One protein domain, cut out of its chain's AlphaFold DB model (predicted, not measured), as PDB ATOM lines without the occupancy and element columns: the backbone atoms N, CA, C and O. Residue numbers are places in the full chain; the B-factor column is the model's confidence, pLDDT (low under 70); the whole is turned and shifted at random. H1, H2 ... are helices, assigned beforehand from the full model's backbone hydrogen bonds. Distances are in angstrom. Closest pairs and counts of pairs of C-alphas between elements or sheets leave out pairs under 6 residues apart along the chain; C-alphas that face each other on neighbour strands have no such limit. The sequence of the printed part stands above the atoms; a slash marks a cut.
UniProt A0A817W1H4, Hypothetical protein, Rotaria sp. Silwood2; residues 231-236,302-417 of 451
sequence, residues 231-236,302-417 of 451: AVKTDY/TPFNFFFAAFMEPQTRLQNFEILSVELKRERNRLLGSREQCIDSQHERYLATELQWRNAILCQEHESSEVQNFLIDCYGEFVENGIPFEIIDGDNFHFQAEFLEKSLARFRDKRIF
ATOM      1  N   ALA A 231     -35.844  30.442  -3.597       80.00
ATOM      2  CA  ALA A 231     -36.143  29.023  -3.654       80.00
ATOM      3  C   ALA A 231     -35.514  28.279  -2.472       80.00
ATOM      4  O   ALA A 231     -34.337  28.450  -2.141       80.00
ATOM      5  N   VAL A 232     -36.303  27.405  -1.864       81.00
ATOM      6  CA  VAL A 232     -35.881  26.500  -0.798       81.00
ATOM      7  C   VAL A 232     -35.838  25.069  -1.322       81.00
ATOM      8  O   VAL A 232     -36.248  24.780  -2.443       81.00
ATOM      9  N   LYS A 233     -35.370  24.132  -0.489       82.56
ATOM     10  CA  LYS A 233     -35.278  22.713  -0.855       82.56
ATOM     11  C   LYS A 233     -36.559  22.188  -1.515       82.56
ATOM     12  O   LYS A 233     -36.470  21.536  -2.545       82.56
ATOM     13  N   THR A 234     -37.736  22.479  -0.965       84.81
ATOM     14  CA  THR A 234     -39.018  21.950  -1.472       84.81
ATOM     15  C   THR A 234     -39.366  22.393  -2.890       84.81
ATOM     16  O   THR A 234     -40.177  21.737  -3.530       84.81
ATOM     17  N   ASP A 235     -38.734  23.451  -3.402       88.19
ATOM     18  CA  ASP A 235     -38.972  23.957  -4.754       88.19
ATOM     19  C   ASP A 235     -38.229  23.159  -5.842       88.19
ATOM     20  O   ASP A 235     -38.436  23.410  -7.027       88.19
ATOM     21  N   TYR A 236     -37.398  22.181  -5.455       90.38
ATOM     22  CA  TYR A 236     -36.625  21.314  -6.356       90.38
ATOM     23  C   TYR A 236     -36.993  19.827  -6.187       90.38
ATOM     24  O   TYR A 236     -36.131  19.012  -5.841       90.38
ATOM     25  N   THR A 302     -41.352  25.629  -9.272       87.00
ATOM     26  CA  THR A 302     -41.309  26.979  -9.856       87.00
ATOM     27  C   THR A 302     -39.921  27.374 -10.388       87.00
ATOM     28  O   THR A 302     -39.892  27.984 -11.460       87.00
ATOM     29  N   PRO A 303     -38.779  27.007  -9.761       88.88
ATOM     30  CA  PRO A 303     -37.462  27.402 -10.252       88.88
ATOM     31  C   PRO A 303     -37.182  26.909 -11.672       88.88
ATOM     32  O   PRO A 303     -36.683  27.683 -12.484       88.88
ATOM     33  N   PHE A 304     -37.580  25.673 -12.005       91.00
ATOM     34  CA  PHE A 304     -37.447  25.136 -13.364       91.00
ATOM     35  C   PHE A 304     -38.176  26.007 -14.390       91.00
ATOM     36  O   PHE A 304     -37.572  26.433 -15.370       91.00
ATOM     37  N   ASN A 305     -39.444  26.334 -14.132       88.81
ATOM     38  CA  ASN A 305     -40.264  27.111 -15.062       88.81
ATOM     39  C   ASN A 305     -39.680  28.504 -15.328       88.81
ATOM     40  O   ASN A 305     -39.655  28.958 -16.470       88.81
ATOM     41  N   PHE A 306     -39.187  29.182 -14.289       87.31
ATOM     42  CA  PHE A 306     -38.583  30.508 -14.441       87.31
ATOM     43  C   PHE A 306     -37.205  30.457 -15.097       87.31
ATOM     44  O   PHE A 306     -36.903  31.303 -15.937       87.31
ATOM     45  N   PHE A 307     -36.391  29.457 -14.757       89.19
ATOM     46  CA  PHE A 307     -35.102  29.234 -15.405       89.19
ATOM     47  C   PHE A 307     -35.277  28.939 -16.898       89.19
ATOM     48  O   PHE A 307     -34.608  29.535 -17.735       89.19
ATOM     49  N   PHE A 308     -36.245  28.097 -17.249       89.38
ATOM     50  CA  PHE A 308     -36.601  27.801 -18.631       89.38
ATOM     51  C   PHE A 308     -37.135  29.037 -19.371       89.38
ATOM     52  O   PHE A 308     -36.690  29.345 -20.479       89.38
ATOM     53  N   ALA A 309     -38.036  29.797 -18.739       86.50
ATOM     54  CA  ALA A 309     -38.578  31.033 -19.301       86.50
ATOM     55  C   ALA A 309     -37.493  32.089 -19.572       86.50
ATOM     56  O   ALA A 309     -37.604  32.828 -20.550       86.50
ATOM     57  N   ALA A 310     -36.419  32.126 -18.772       84.94
ATOM     58  CA  ALA A 310     -35.298  33.049 -18.963       84.94
ATOM     59  C   ALA A 310     -34.626  32.917 -20.338       84.94
ATOM     60  O   ALA A 310     -34.036  33.880 -20.835       84.94
ATOM     61  N   PHE A 311     -34.729  31.744 -20.966       88.25
ATOM     62  CA  PHE A 311     -34.061  31.444 -22.228       88.25
ATOM     63  C   PHE A 311     -34.977  31.523 -23.447       88.25
ATOM     64  O   PHE A 311     -34.484  31.356 -24.564       88.25
ATOM     65  N   MET A 312     -36.280  31.763 -23.256       86.19
ATOM     66  CA  MET A 312     -37.289  31.733 -24.325       86.19
ATOM     67  C   MET A 312     -37.107  32.810 -25.386       86.19
ATOM     68  O   MET A 312     -37.481  32.603 -26.538       86.19
ATOM     69  N   GLU A 313     -36.525  33.948 -25.021       85.56
ATOM     70  CA  GLU A 313     -36.217  35.028 -25.950       85.56
ATOM     71  C   GLU A 313     -34.797  34.857 -26.523       85.56
ATOM     72  O   GLU A 313     -33.817  35.091 -25.810       85.56
ATOM     73  N   PRO A 314     -34.627  34.512 -27.817       82.19
ATOM     74  CA  PRO A 314     -33.301  34.230 -28.376       82.19
ATOM     75  C   PRO A 314     -32.361  35.440 -28.351       82.19
ATOM     76  O   PRO A 314     -31.154  35.288 -28.230       82.19
ATOM     77  N   GLN A 315     -32.909  36.654 -28.456       82.31
ATOM     78  CA  GLN A 315     -32.116  37.888 -28.498       82.31
ATOM     79  C   GLN A 315     -31.535  38.281 -27.136       82.31
ATOM     80  O   GLN A 315     -30.573  39.040 -27.089       82.31
ATOM     81  N   THR A 316     -32.128  37.804 -26.040       83.25
ATOM     82  CA  THR A 316     -31.815  38.256 -24.676       83.25
ATOM     83  C   THR A 316     -31.363  37.120 -23.763       83.25
ATOM     84  O   THR A 316     -30.875  37.397 -22.673       83.25
ATOM     85  N   ARG A 317     -31.435  35.847 -24.186       88.50
ATOM     86  CA  ARG A 317     -31.112  34.688 -23.330       88.50
ATOM     87  C   ARG A 317     -29.735  34.732 -22.669       88.50
ATOM     88  O   ARG A 317     -29.632  34.376 -21.501       88.50
ATOM     89  N   LEU A 318     -28.699  35.155 -23.399       87.12
ATOM     90  CA  LEU A 318     -27.323  35.205 -22.896       87.12
ATOM     91  C   LEU A 318     -27.230  36.252 -21.790       87.12
ATOM     92  O   LEU A 318     -26.822  35.944 -20.676       87.12
ATOM     93  N   GLN A 319     -27.741  37.450 -22.074       84.69
ATOM     94  CA  GLN A 319     -27.818  38.546 -21.115       84.69
ATOM     95  C   GLN A 319     -28.657  38.161 -19.884       84.69
ATOM     96  O   GLN A 319     -28.236  38.391 -18.753       84.69
ATOM     97  N   ASN A 320     -29.812  37.520 -20.075       87.25
ATOM     98  CA  ASN A 320     -30.657  37.049 -18.976       87.25
ATOM     99  C   ASN A 320     -29.922  36.028 -18.101       87.25
ATOM    100  O   ASN A 320     -30.003  36.105 -16.875       87.25
ATOM    101  N   PHE A 321     -29.195  35.086 -18.711       87.69
ATOM    102  CA  PHE A 321     -28.412  34.092 -17.984       87.69
ATOM    103  C   PHE A 321     -27.277  34.733 -17.179       87.69
ATOM    104  O   PHE A 321     -27.132  34.448 -15.988       87.69
ATOM    105  N   GLU A 322     -26.496  35.620 -17.798       83.88
ATOM    106  CA  GLU A 322     -25.407  36.337 -17.132       83.88
ATOM    107  C   GLU A 322     -25.927  37.118 -15.925       83.88
ATOM    108  O   GLU A 322     -25.405  36.986 -14.818       83.88
ATOM    109  N   ILE A 323     -27.018  37.858 -16.100       82.19
ATOM    110  CA  ILE A 323     -27.613  38.667 -15.036       82.19
ATOM    111  C   ILE A 323     -28.186  37.790 -13.923       82.19
ATOM    112  O   ILE A 323     -27.964  38.075 -12.744       82.19
ATOM    113  N   LEU A 324     -28.862  36.691 -14.270       85.81
ATOM    114  CA  LEU A 324     -29.325  35.709 -13.292       85.81
ATOM    115  C   LEU A 324     -28.152  35.145 -12.478       85.81
ATOM    116  O   LEU A 324     -28.247  35.051 -11.255       85.81
ATOM    117  N   SER A 325     -27.036  34.816 -13.131       83.50
ATOM    118  CA  SER A 325     -25.843  34.289 -12.461       83.50
ATOM    119  C   SER A 325     -25.225  35.300 -11.482       83.50
ATOM    120  O   SER A 325     -24.823  34.931 -10.372       83.50
ATOM    121  N   VAL A 326     -25.211  36.588 -11.849       79.56
ATOM    122  CA  VAL A 326     -24.730  37.687 -11.002       79.56
ATOM    123  C   VAL A 326     -25.640  37.876  -9.792       79.56
ATOM    124  O   VAL A 326     -25.146  37.945  -8.666       79.56
ATOM    125  N   GLU A 327     -26.958  37.913  -9.989       80.38
ATOM    126  CA  GLU A 327     -27.928  38.075  -8.898       80.38
ATOM    127  C   GLU A 327     -27.909  36.875  -7.938       80.38
ATOM    128  O   GLU A 327     -27.891  37.067  -6.721       80.38
ATOM    129  N   LEU A 328     -27.804  35.644  -8.452       81.31
ATOM    130  CA  LEU A 328     -27.616  34.433  -7.642       81.31
ATOM    131  C   LEU A 328     -26.350  34.524  -6.783       81.31
ATOM    132  O   LEU A 328     -26.383  34.293  -5.571       81.31
ATOM    133  N   LYS A 329     -25.224  34.923  -7.387       77.94
ATOM    134  CA  LYS A 329     -23.958  35.124  -6.672       77.94
ATOM    135  C   LYS A 329     -24.079  36.218  -5.608       77.94
ATOM    136  O   LYS A 329     -23.565  36.035  -4.502       77.94
ATOM    137  N   ARG A 330     -24.776  37.315  -5.914       76.25
ATOM    138  CA  ARG A 330     -25.012  38.447  -5.008       76.25
ATOM    139  C   ARG A 330     -25.859  38.051  -3.803       76.25
ATOM    140  O   ARG A 330     -25.428  38.293  -2.677       76.25
ATOM    141  N   GLU A 331     -27.010  37.414  -4.005       76.69
ATOM    142  CA  GLU A 331     -27.874  36.968  -2.903       76.69
ATOM    143  C   GLU A 331     -27.188  35.901  -2.047       76.69
ATOM    144  O   GLU A 331     -27.203  35.966  -0.816       76.69
ATOM    145  N   ARG A 332     -26.453  34.982  -2.678       75.88
ATOM    146  CA  ARG A 332     -25.627  34.005  -1.963       75.88
ATOM    147  C   ARG A 332     -24.568  34.689  -1.090       75.88
ATOM    148  O   ARG A 332     -24.413  34.322   0.069       75.88
ATOM    149  N   ASN A 333     -23.867  35.707  -1.600       70.69
ATOM    150  CA  ASN A 333     -22.890  36.479  -0.821       70.69
ATOM    151  C   ASN A 333     -23.541  37.308   0.298       70.69
ATOM    152  O   ASN A 333     -22.962  37.448   1.374       70.69
ATOM    153  N   ARG A 334     -24.753  37.824   0.079       70.44
ATOM    154  CA  ARG A 334     -25.526  38.535   1.102       70.44
ATOM    155  C   ARG A 334     -25.859  37.626   2.284       70.44
ATOM    156  O   ARG A 334     -25.650  38.032   3.425       70.44
ATOM    157  N   LEU A 335     -26.314  36.399   2.014       67.69
ATOM    158  CA  LEU A 335     -26.564  35.393   3.051       67.69
ATOM    159  C   LEU A 335     -25.280  35.026   3.804       67.69
ATOM    160  O   LEU A 335     -25.289  34.959   5.034       67.69
ATOM    161  N   LEU A 336     -24.163  34.875   3.080       64.69
ATOM    162  CA  LEU A 336     -22.843  34.634   3.666       64.69
ATOM    163  C   LEU A 336     -22.398  35.768   4.604       64.69
ATOM    164  O   LEU A 336     -21.853  35.493   5.668       64.69
ATOM    165  N   GLY A 337     -22.637  37.029   4.238       57.06
ATOM    166  CA  GLY A 337     -22.271  38.196   5.047       57.06
ATOM    167  C   GLY A 337     -23.079  38.343   6.341       57.06
ATOM    168  O   GLY A 337     -22.582  38.901   7.313       57.06
ATOM    169  N   SER A 338     -24.300  37.800   6.396       53.88
ATOM    170  CA  SER A 338     -25.140  37.777   7.608       53.88
ATOM    171  C   SER A 338     -24.816  36.642   8.600       53.88
ATOM    172  O   SER A 338     -25.466  36.531   9.637       53.88
ATOM    173  N   ARG A 339     -23.813  35.797   8.308       52.28
ATOM    174  CA  ARG A 339     -23.514  34.531   9.011       52.28
ATOM    175  C   ARG A 339     -23.001  34.619  10.453       52.28
ATOM    176  O   ARG A 339     -22.753  33.567  11.038       52.28
ATOM    177  N   GLU A 340     -22.887  35.792  11.076       50.44
ATOM    178  CA  GLU A 340     -22.629  35.823  12.528       50.44
ATOM    179  C   GLU A 340     -23.793  35.237  13.349       50.44
ATOM    180  O   GLU A 340     -23.605  34.911  14.520       50.44
ATOM    181  N   GLN A 341     -24.981  35.033  12.763       40.81
ATOM    182  CA  GLN A 341     -26.120  34.443  13.471       40.81
ATOM    183  C   GLN A 341     -26.882  33.440  12.585       40.81
ATOM    184  O   GLN A 341     -27.691  33.821  11.750       40.81
ATOM    185  N   CYS A 342     -26.597  32.147  12.793       45.72
ATOM    186  CA  CYS A 342     -27.445  30.971  12.538       45.72
ATOM    187  C   CYS A 342     -28.427  31.008  11.342       45.72
ATOM    188  O   CYS A 342     -29.535  31.497  11.516       45.72
ATOM    189  N   ILE A 343     -28.104  30.332  10.223       43.62
ATOM    190  CA  ILE A 343     -29.043  29.588   9.342       43.62
ATOM    191  C   ILE A 343     -28.270  28.490   8.573       43.62
ATOM    192  O   ILE A 343     -27.081  28.608   8.288       43.62
ATOM    193  N   ASP A 344     -28.982  27.398   8.296       47.56
ATOM    194  CA  ASP A 344     -28.594  26.127   7.679       47.56
ATOM    195  C   ASP A 344     -27.751  26.237   6.384       47.56
ATOM    196  O   ASP A 344     -28.169  26.835   5.391       47.56
ATOM    197  N   SER A 345     -26.599  25.555   6.367       54.50
ATOM    198  CA  SER A 345     -25.661  25.412   5.232       54.50
ATOM    199  C   SER A 345     -26.278  24.889   3.919       54.50
ATOM    200  O   SER A 345     -25.609  24.846   2.883       54.50
ATOM    201  N   GLN A 346     -27.537  24.452   3.959       58.91
ATOM    202  CA  GLN A 346     -28.269  23.908   2.822       58.91
ATOM    203  C   GLN A 346     -28.855  24.982   1.901       58.91
ATOM    204  O   GLN A 346     -28.855  24.767   0.694       58.91
ATOM    205  N   HIS A 347     -29.301  26.133   2.419       64.31
ATOM    206  CA  HIS A 347     -30.010  27.136   1.604       64.31
ATOM    207  C   HIS A 347     -29.115  27.777   0.535       64.31
ATOM    208  O   HIS A 347     -29.537  27.967  -0.599       64.31
ATOM    209  N   GLU A 348     -27.842  28.020   0.846       65.19
ATOM    210  CA  GLU A 348     -26.889  28.601  -0.111       65.19
ATOM    211  C   GLU A 348     -26.618  27.724  -1.332       65.19
ATOM    212  O   GLU A 348     -26.235  28.244  -2.380       65.19
ATOM    213  N   ARG A 349     -26.804  26.404  -1.208       71.00
ATOM    214  CA  ARG A 349     -26.617  25.476  -2.328       71.00
ATOM    215  C   ARG A 349     -27.659  25.705  -3.422       71.00
ATOM    216  O   ARG A 349     -27.343  25.520  -4.589       71.00
ATOM    217  N   TYR A 350     -28.855  26.165  -3.048       75.75
ATOM    218  CA  TYR A 350     -29.954  26.439  -3.976       75.75
ATOM    219  C   TYR A 350     -29.786  27.729  -4.780       75.75
ATOM    220  O   TYR A 350     -30.468  27.922  -5.780       75.75
ATOM    221  N   LEU A 351     -28.806  28.556  -4.409       78.12
ATOM    222  CA  LEU A 351     -28.466  29.802  -5.095       78.12
ATOM    223  C   LEU A 351     -27.247  29.660  -6.026       78.12
ATOM    224  O   LEU A 351     -26.587  30.649  -6.339       78.12
ATOM    225  N   ALA A 352     -26.901  28.436  -6.428       83.56
ATOM    226  CA  ALA A 352     -25.829  28.168  -7.384       83.56
ATOM    227  C   ALA A 352     -26.393  28.015  -8.805       83.56
ATOM    228  O   ALA A 352     -27.394  27.326  -9.009       83.56
ATOM    229  N   THR A 353     -25.734  28.626  -9.791       86.25
ATOM    230  CA  THR A 353     -26.110  28.515 -11.209       86.25
ATOM    231  C   THR A 353     -26.009  27.069 -11.700       86.25
ATOM    232  O   THR A 353     -26.845  26.606 -12.470       86.25
ATOM    233  N   GLU A 354     -25.021  26.329 -11.198       87.44
ATOM    234  CA  GLU A 354     -24.805  24.908 -11.460       87.44
ATOM    235  C   GLU A 354     -26.009  24.077 -11.008       87.44
ATOM    236  O   GLU A 354     -26.441  23.173 -11.719       87.44
ATOM    237  N   LEU A 355     -26.616  24.422  -9.865       88.69
ATOM    238  CA  LEU A 355     -27.808  23.728  -9.387       88.69
ATOM    239  C   LEU A 355     -29.005  23.938 -10.319       88.69
ATOM    240  O   LEU A 355     -29.744  22.991 -10.579       88.69
ATOM    241  N   GLN A 356     -29.182  25.156 -10.842       90.62
ATOM    242  CA  GLN A 356     -30.266  25.446 -11.786       90.62
ATOM    243  C   GLN A 356     -30.143  24.579 -13.041       90.62
ATOM    244  O   GLN A 356     -31.129  23.991 -13.484       90.62
ATOM    245  N   TRP A 357     -28.918  24.414 -13.549       92.25
ATOM    246  CA  TRP A 357     -28.638  23.504 -14.657       92.25
ATOM    247  C   TRP A 357     -28.883  22.045 -14.309       92.25
ATOM    248  O   TRP A 357     -29.571  21.366 -15.064       92.25
ATOM    249  N   ARG A 358     -28.386  21.556 -13.169       92.06
ATOM    250  CA  ARG A 358     -28.632  20.167 -12.749       92.06
ATOM    251  C   ARG A 358     -30.123  19.867 -12.656       92.06
ATOM    252  O   ARG A 358     -30.564  18.836 -13.153       92.06
ATOM    253  N   ASN A 359     -30.898  20.777 -12.066       92.62
ATOM    254  CA  ASN A 359     -32.347  20.641 -11.992       92.62
ATOM    255  C   ASN A 359     -32.981  20.644 -13.390       92.62
ATOM    256  O   ASN A 359     -33.771  19.759 -13.693       92.62
ATOM    257  N   ALA A 360     -32.603  21.581 -14.263       93.75
ATOM    258  CA  ALA A 360     -33.139  21.656 -15.620       93.75
ATOM    259  C   ALA A 360     -32.836  20.406 -16.462       93.75
ATOM    260  O   ALA A 360     -33.704  19.952 -17.204       93.75
ATOM    261  N   ILE A 361     -31.638  19.830 -16.319       93.50
ATOM    262  CA  ILE A 361     -31.215  18.634 -17.058       93.50
ATOM    263  C   ILE A 361     -31.984  17.387 -16.608       93.50
ATOM    264  O   ILE A 361     -32.275  16.533 -17.440       93.50
ATOM    265  N   LEU A 362     -32.369  17.303 -15.333       93.12
ATOM    266  CA  LEU A 362     -33.239  16.228 -14.849       93.12
ATOM    267  C   LEU A 362     -34.698  16.457 -15.259       93.12
ATOM    268  O   LEU A 362     -35.336  15.560 -15.794       93.12
ATOM    269  N   CYS A 363     -35.228  17.668 -15.059       93.31
ATOM    270  CA  CYS A 363     -36.620  17.983 -15.389       93.31
ATOM    271  C   CYS A 363     -36.930  17.769 -16.877       93.31
ATOM    272  O   CYS A 363     -38.000  17.266 -17.206       93.31
ATOM    273  N   GLN A 364     -35.995  18.103 -17.777       92.69
ATOM    274  CA  GLN A 364     -36.233  17.970 -19.217       92.69
ATOM    275  C   GLN A 364     -36.462  16.524 -19.672       92.69
ATOM    276  O   GLN A 364     -37.188  16.315 -20.637       92.69
ATOM    277  N   GLU A 365     -35.938  15.518 -18.960       90.31
ATOM    278  CA  GLU A 365     -36.156  14.103 -19.308       90.31
ATOM    279  C   GLU A 365     -37.640  13.707 -19.271       90.31
ATOM    280  O   GLU A 365     -38.061  12.793 -19.980       90.31
ATOM    281  N   HIS A 366     -38.444  14.438 -18.498       89.88
ATOM    282  CA  HIS A 366     -39.882  14.223 -18.340       89.88
ATOM    283  C   HIS A 366     -40.732  15.232 -19.135       89.88
ATOM    284  O   HIS A 366     -41.956  15.244 -19.016       89.88
ATOM    285  N   GLU A 367     -40.095  16.080 -19.942       91.06
ATOM    286  CA  GLU A 367     -40.743  17.093 -20.776       91.06
ATOM    287  C   GLU A 367     -40.824  16.673 -22.250       91.06
ATOM    288  O   GLU A 367     -40.280  15.648 -22.674       91.06
ATOM    289  N   SER A 368     -41.531  17.472 -23.057       92.38
ATOM    290  CA  SER A 368     -41.686  17.203 -24.489       92.38
ATOM    291  C   SER A 368     -40.354  17.278 -25.247       92.38
ATOM    292  O   SER A 368     -39.429  17.997 -24.866       92.38
ATOM    293  N   SER A 369     -40.264  16.585 -26.387       93.00
ATOM    294  CA  SER A 369     -39.050  16.591 -27.218       93.00
ATOM    295  C   SER A 369     -38.622  17.996 -27.666       93.00
ATOM    296  O   SER A 369     -37.435  18.247 -27.864       93.00
ATOM    297  N   GLU A 370     -39.567  18.932 -27.799       92.94
ATOM    298  CA  GLU A 370     -39.281  20.334 -28.095       92.94
ATOM    299  C   GLU A 370     -38.524  21.014 -26.947       92.94
ATOM    300  O   GLU A 370     -37.523  21.683 -27.198       92.94
ATOM    301  N   VAL A 371     -38.958  20.810 -25.698       91.50
ATOM    302  CA  VAL A 371     -38.305  21.354 -24.493       91.50
ATOM    303  C   VAL A 371     -36.906  20.760 -24.321       91.50
ATOM    304  O   VAL A 371     -35.953  21.497 -24.058       91.50
ATOM    305  N   GLN A 372     -36.774  19.447 -24.527       93.81
ATOM    306  CA  GLN A 372     -35.494  18.737 -24.453       93.81
ATOM    307  C   GLN A 372     -34.482  19.308 -25.447       93.81
ATOM    308  O   GLN A 372     -33.403  19.759 -25.059       93.81
ATOM    309  N   ASN A 373     -34.851  19.346 -26.733       94.12
ATOM    310  CA  ASN A 373     -33.983  19.866 -27.788       94.12
ATOM    311  C   ASN A 373     -33.641  21.338 -27.555       94.12
ATOM    312  O   ASN A 373     -32.494  21.738 -27.732       94.12
ATOM    313  N   PHE A 374     -34.608  22.130 -27.089       94.00
ATOM    314  CA  PHE A 374     -34.371  23.525 -26.760       94.00
ATOM    315  C   PHE A 374     -33.308  23.683 -25.670       94.00
ATOM    316  O   PHE A 374     -32.365  24.444 -25.868       94.00
ATOM    317  N   LEU A 375     -33.416  22.979 -24.538       94.44
ATOM    318  CA  LEU A 375     -32.442  23.085 -23.441       94.44
ATOM    319  C   LEU A 375     -31.049  22.585 -23.842       94.44
ATOM    320  O   LEU A 375     -30.058  23.218 -23.477       94.44
ATOM    321  N   ILE A 376     -30.976  21.516 -24.637       94.94
ATOM    322  CA  ILE A 376     -29.733  21.023 -25.249       94.94
ATOM    323  C   ILE A 376     -29.087  22.116 -26.112       94.94
ATOM    324  O   ILE A 376     -27.890  22.398 -25.990       94.94
ATOM    325  N   ASP A 377     -29.883  22.777 -26.955       93.75
ATOM    326  CA  ASP A 377     -29.406  23.853 -27.818       93.75
ATOM    327  C   ASP A 377     -28.955  25.081 -27.014       93.75
ATOM    328  O   ASP A 377     -27.912  25.657 -27.340       93.75
ATOM    329  N   CYS A 378     -29.674  25.448 -25.941       93.50
ATOM    330  CA  CYS A 378     -29.261  26.507 -25.006       93.50
ATOM    331  C   CYS A 378     -27.908  26.194 -24.382       93.50
ATOM    332  O   CYS A 378     -27.012  27.031 -24.381       93.50
ATOM    333  N   TYR A 379     -27.768  24.988 -23.833       93.75
ATOM    334  CA  TYR A 379     -26.570  24.600 -23.109       93.75
ATOM    335  C   TYR A 379     -25.357  24.627 -24.034       93.75
ATOM    336  O   TYR A 379     -24.339  25.228 -23.701       93.75
ATOM    337  N   GLY A 380     -25.485  24.063 -25.239       93.75
ATOM    338  CA  GLY A 380     -24.427  24.125 -26.242       93.75
ATOM    339  C   GLY A 380     -24.066  25.558 -26.653       93.75
ATOM    340  O   GLY A 380     -22.888  25.849 -26.852       93.75
ATOM    341  N   GLU A 381     -25.050  26.459 -26.755       93.25
ATOM    342  CA  GLU A 381     -24.825  27.879 -27.060       93.25
ATOM    343  C   GLU A 381     -24.066  28.573 -25.928       93.25
ATOM    344  O   GLU A 381     -23.133  29.330 -26.182       93.25
ATOM    345  N   PHE A 382     -24.399  28.282 -24.673       91.31
ATOM    346  CA  PHE A 382     -23.689  28.847 -23.531       91.31
ATOM    347  C   PHE A 382     -22.238  28.377 -23.463       91.31
ATOM    348  O   PHE A 382     -21.338  29.200 -23.291       91.31
ATOM    349  N   VAL A 383     -21.990  27.088 -23.712       91.19
ATOM    350  CA  VAL A 383     -20.623  26.562 -23.828       91.19
ATOM    351  C   VAL A 383     -19.855  27.252 -24.962       91.19
ATOM    352  O   VAL A 383     -18.686  27.595 -24.798       91.19
ATOM    353  N   GLU A 384     -20.504  27.504 -26.101       90.44
ATOM    354  CA  GLU A 384     -19.901  28.197 -27.250       90.44
ATOM    355  C   GLU A 384     -19.521  29.650 -26.937       90.44
ATOM    356  O   GLU A 384     -18.495  30.131 -27.417       90.44
ATOM    357  N   ASN A 385     -20.294  30.316 -26.078       88.19
ATOM    358  CA  ASN A 385     -20.029  31.676 -25.602       88.19
ATOM    359  C   ASN A 385     -19.029  31.736 -24.429       88.19
ATOM    360  O   ASN A 385     -18.792  32.809 -23.881       88.19
ATOM    361  N   GLY A 386     -18.414  30.613 -24.046       86.62
ATOM    362  CA  GLY A 386     -17.385  30.578 -23.002       86.62
ATOM    363  C   GLY A 386     -17.928  30.609 -21.574       86.62
ATOM    364  O   GLY A 386     -17.165  30.845 -20.637       86.62
ATOM    365  N   ILE A 387     -19.226  30.345 -21.389       85.56
ATOM    366  CA  ILE A 387     -19.822  30.220 -20.060       85.56
ATOM    367  C   ILE A 387     -19.291  28.937 -19.394       85.56
ATOM    368  O   ILE A 387     -19.346  27.860 -20.001       85.56
ATOM    369  N   PRO A 388     -18.798  29.012 -18.142       85.44
ATOM    370  CA  PRO A 388     -18.408  27.834 -17.379       85.44
ATOM    371  C   PRO A 388     -19.551  26.824 -17.254       85.44
ATOM    372  O   PRO A 388     -20.676  27.188 -16.917       85.44
ATOM    373  N   PHE A 389     -19.250  25.547 -17.475       87.44
ATOM    374  CA  PHE A 389     -20.238  24.474 -17.424       87.44
ATOM    375  C   PHE A 389     -19.690  23.242 -16.702       87.44
ATOM    376  O   PHE A 389     -18.476  23.054 -16.578       87.44
ATOM    377  N   GLU A 390     -20.596  22.406 -16.204       87.50
ATOM    378  CA  GLU A 390     -20.265  21.244 -15.389       87.50
ATOM    379  C   GLU A 390     -20.357  19.955 -16.214       87.50
ATOM    380  O   GLU A 390     -21.363  19.683 -16.862       87.50
ATOM    381  N   ILE A 391     -19.296  19.143 -16.176       88.25
ATOM    382  CA  ILE A 391     -19.273  17.827 -16.835       88.25
ATOM    383  C   ILE A 391     -19.812  16.743 -15.891       88.25
ATOM    384  O   ILE A 391     -20.506  15.828 -16.323       88.25
ATOM    385  N   ILE A 392     -19.489  16.831 -14.599       88.31
ATOM    386  CA  ILE A 392     -19.891  15.871 -13.568       88.31
ATOM    387  C   ILE A 392     -20.636  16.641 -12.489       88.31
ATOM    388  O   ILE A 392     -20.037  17.533 -11.903       88.31
ATOM    389  N   ASP A 393     -21.879  16.261 -12.184       87.19
ATOM    390  CA  ASP A 393     -22.627  16.808 -11.048       87.19
ATOM    391  C   ASP A 393     -21.810  16.614  -9.768       87.19
ATOM    392  O   ASP A 393     -21.666  15.497  -9.266       87.19
ATOM    393  N   GLY A 394     -21.270  17.702  -9.232       81.44
ATOM    394  CA  GLY A 394     -20.398  17.675  -8.074       81.44
ATOM    395  C   GLY A 394     -21.064  17.308  -6.746       81.44
ATOM    396  O   GLY A 394     -20.358  16.943  -5.800       81.44
ATOM    397  N   ASP A 395     -22.390  17.397  -6.636       81.50
ATOM    398  CA  ASP A 395     -23.111  17.005  -5.419       81.50
ATOM    399  C   ASP A 395     -23.445  15.511  -5.417       81.50
ATOM    400  O   ASP A 395     -23.333  14.837  -4.380       81.50
ATOM    401  N   ASN A 396     -23.800  14.986  -6.590       85.56
ATOM    402  CA  ASN A 396     -24.238  13.603  -6.757       85.56
ATOM    403  C   ASN A 396     -23.177  12.674  -7.360       85.56
ATOM    404  O   ASN A 396     -23.361  11.457  -7.334       85.56
ATOM    405  N   PHE A 397     -22.057  13.218  -7.846       84.06
ATOM    406  CA  PHE A 397     -21.029  12.520  -8.629       84.06
ATOM    407  C   PHE A 397     -21.622  11.773  -9.829       84.06
ATOM    408  O   PHE A 397     -21.279  10.620 -10.100       84.06
ATOM    409  N   HIS A 398     -22.552  12.427 -10.526       86.50
ATOM    410  CA  HIS A 398     -23.267  11.852 -11.659       86.50
ATOM    411  C   HIS A 398     -22.793  12.459 -12.983       86.50
ATOM    412  O   HIS A 398     -22.672  13.675 -13.108       86.50
ATOM    413  N   PHE A 399     -22.531  11.609 -13.978       89.88
ATOM    414  CA  PHE A 399     -22.101  12.028 -15.311       89.88
ATOM    415  C   PHE A 399     -23.283  12.002 -16.286       89.88
ATOM    416  O   PHE A 399     -23.777  10.929 -16.631       89.88
ATOM    417  N   GLN A 400     -23.709  13.178 -16.752       88.12
ATOM    418  CA  GLN A 400     -24.866  13.363 -17.639       88.12
ATOM    419  C   GLN A 400     -24.487  13.132 -19.112       88.12
ATOM    420  O   GLN A 400     -24.571  14.028 -19.953       88.12
ATOM    421  N   ALA A 401     -24.014  11.920 -19.414       91.00
ATOM    422  CA  ALA A 401     -23.384  11.587 -20.691       91.00
ATOM    423  C   ALA A 401     -24.259  11.922 -21.910       91.00
ATOM    424  O   ALA A 401     -23.788  12.579 -22.833       91.00
ATOM    425  N   GLU A 402     -25.526  11.499 -21.902       91.62
ATOM    426  CA  GLU A 402     -26.428  11.667 -23.047       91.62
ATOM    427  C   GLU A 402     -26.740  13.144 -23.324       91.62
ATOM    428  O   GLU A 402     -26.680  13.595 -24.470       91.62
ATOM    429  N   PHE A 403     -27.029  13.914 -22.272       94.31
ATOM    430  CA  PHE A 403     -27.298  15.344 -22.389       94.31
ATOM    431  C   PHE A 403     -26.072  16.103 -22.916       94.31
ATOM    432  O   PHE A 403     -26.188  16.917 -23.836       94.31
ATOM    433  N   LEU A 404     -24.883  15.811 -22.375       93.69
ATOM    434  CA  LEU A 404     -23.636  16.453 -22.792       93.69
ATOM    435  C   LEU A 404     -23.232  16.060 -24.216       93.69
ATOM    436  O   LEU A 404     -22.791  16.923 -24.971       93.69
ATOM    437  N   GLU A 405     -23.410  14.799 -24.614       94.06
ATOM    438  CA  GLU A 405     -23.130  14.355 -25.985       94.06
ATOM    439  C   GLU A 405     -23.965  15.143 -27.000       94.06
ATOM    440  O   GLU A 405     -23.426  15.648 -27.990       94.06
ATOM    441  N   LYS A 406     -25.266  15.304 -26.730       95.44
ATOM    442  CA  LYS A 406     -26.171  16.080 -27.585       95.44
ATOM    443  C   LYS A 406     -25.812  17.570 -27.579       95.44
ATOM    444  O   LYS A 406     -25.673  18.168 -28.643       95.44
ATOM    445  N   SER A 407     -25.581  18.157 -26.403       94.56
ATOM    446  CA  SER A 407     -25.310  19.599 -26.256       94.56
ATOM    447  C   SER A 407     -23.975  20.017 -26.880       94.56
ATOM    448  O   SER A 407     -23.856  21.090 -27.476       94.56
ATOM    449  N   LEU A 408     -22.964  19.147 -26.796       93.56
ATOM    450  CA  LEU A 408     -21.620  19.390 -27.317       93.56
ATOM    451  C   LEU A 408     -21.430  18.906 -28.762       93.56
ATOM    452  O   LEU A 408     -20.339  19.058 -29.318       93.56
ATOM    453  N   ALA A 409     -22.472  18.374 -29.412       93.38
ATOM    454  CA  ALA A 409     -22.399  17.861 -30.781       93.38
ATOM    455  C   ALA A 409     -21.864  18.901 -31.785       93.38
ATOM    456  O   ALA A 409     -21.140  18.549 -32.718       93.38
ATOM    457  N   ARG A 410     -22.135  20.194 -31.553       91.38
ATOM    458  CA  ARG A 410     -21.623  21.315 -32.363       91.38
ATOM    459  C   ARG A 410     -20.090  21.444 -32.376       91.38
ATOM    460  O   ARG A 410     -19.531  22.040 -33.295       91.38
ATOM    461  N   PHE A 411     -19.397  20.853 -31.401       90.44
ATOM    462  CA  PHE A 411     -17.934  20.866 -31.300       90.44
ATOM    463  C   PHE A 411     -17.267  19.599 -31.856       90.44
ATOM    464  O   PHE A 411     -16.040  19.521 -31.867       90.44
ATOM    465  N   ARG A 412     -18.038  18.615 -32.343       88.62
ATOM    466  CA  ARG A 412     -17.550  17.267 -32.694       88.62
ATOM    467  C   ARG A 412     -16.405  17.248 -33.711       88.62
ATOM    468  O   ARG A 412     -15.494  16.436 -33.583       88.62
ATOM    469  N   ASP A 413     -16.429  18.155 -34.685       89.44
ATOM    470  CA  ASP A 413     -15.420  18.223 -35.753       89.44
ATOM    471  C   ASP A 413     -14.257  19.177 -35.431       89.44
ATOM    472  O   ASP A 413     -13.390  19.445 -36.270       89.44
ATOM    473  N   LYS A 414     -14.227  19.735 -34.217       89.69
ATOM    474  CA  LYS A 414     -13.172  20.646 -33.772       89.69
ATOM    475  C   LYS A 414     -12.063  19.854 -33.083       89.69
ATOM    476  O   LYS A 414     -12.301  18.882 -32.374       89.69
ATOM    477  N   ARG A 415     -10.815  20.294 -33.260       92.12
ATOM    478  CA  ARG A 415      -9.704  19.789 -32.442       92.12
ATOM    479  C   ARG A 415      -9.792  20.444 -31.071       92.12
ATOM    480  O   ARG A 415      -9.721  21.667 -30.986       92.12
ATOM    481  N   ILE A 416      -9.926  19.635 -30.028       87.06
ATOM    482  CA  ILE A 416     -10.045  20.106 -28.647       87.06
ATOM    483  C   ILE A 416      -8.680  19.984 -27.966       87.06
ATOM    484  O   ILE A 416      -8.063  18.919 -27.983       87.06
ATOM    485  N   PHE A 417      -8.214  21.077 -27.365       89.56
ATOM    486  CA  PHE A 417      -7.071  21.079 -26.458       89.56
ATOM    487  C   PHE A 417      -7.588  21.083 -25.019       89.56
ATOM    488  O   PHE A 417      -8.379  21.949 -24.657       89.56
TER     489      PHE A 417
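What this domain is: This is residues 231 to 236 and 302 to 417 of the 451 residues of the protein "Hypothetical protein" of Rotaria sp. Silwood2 (UniProt A0A817W1H4). A helical hairpin, H4 and H5, forms the core of an elongated domain, H4 being the helix nearest to its middle, with short H1 packed across H4 and short H6 packed across H5. The long helix H2 reaches away from the hairpin, and short H3 packs on the far part of H2; residues 337 to 342 stick out at that end, and the tail 412 to 417 sticks out elsewhere. The printed part has 122 residues with six named helices, H1 to H6 in chain order, and no named strand; its class is all helix. It is compact, with a radius of gyration of the C-alphas of 15.5 A, and spans 53 by 33 by 27 A.

Where its parts are: Start at Ala 231, C-alpha (-36.143, 29.023, -3.654); residues 231 to 236 precede a cut. Find C-alpha 302 at (-41.309, 26.979, -9.856), where H1 begins and runs to residue 309. H2, residues 317 to 337, is 29.9 A long and ends at C-alpha 337, (-22.271, 38.196, 5.047). H3 is residues 347 to 351. H4, residues 353 to 366, is 21.1 A long, and H5, residues 369 to 384, 22.4 A. H6, residues 401 to 407, ends at C-alpha 407, (-25.310, 19.599, -26.256).

How they stand to each other: Look first at H1: it touches H4, about perpendicular at 89 degrees, with C-alphas 304 and 360 closest at 6.0 A. H1 and H2 are near each other. H2 touches H3 with residues 328 to 335 alone; the closest C-alphas, Leu 328 and Leu 351, are 5.4 A apart. H2 and H4 are close but not clearly touching, with C-alphas 325 and 353 closest at 5.9 A. H4 and H5 touch as a helical hairpin, at a shallow tilt of 27 degrees, opposite ways; the closest C-alphas, Gln 364 and Gln 372, are 5.3 A apart. H5 touches H6 with residues 376 to 380 alone, about perpendicular at 76 degrees, the closest C-alphas being Gly 380 and Ser 407, 4.6 A apart. Of the 3 touching pairs that have a tilt, 1 is shallow: the packing is mostly crossed, but only just. H6 is apart from H1, H2 and H3. Every O i to N i+4 pair is within hydrogen-bond range in H1, H2, H5 and H6; H4 has 8 of 10, and H3 has 0 of 1, beside 2 of 2 O i to N i+3 pairs.

The domain as a whole: The C-alphas farthest apart, Gln 341 and Asp 413, are 52.9 A apart. Residues 237 to 301 are not printed, and C-alphas 236 and 302 stand 8.1 A apart across the cut. The link from H5 to H6, residues 385 to 400, is long; within it, residues 392 to 393 pair antiparallel with 398 to 399. The mean pLDDT of the printed part is 83.9, and residues 335 to 348 are under 70.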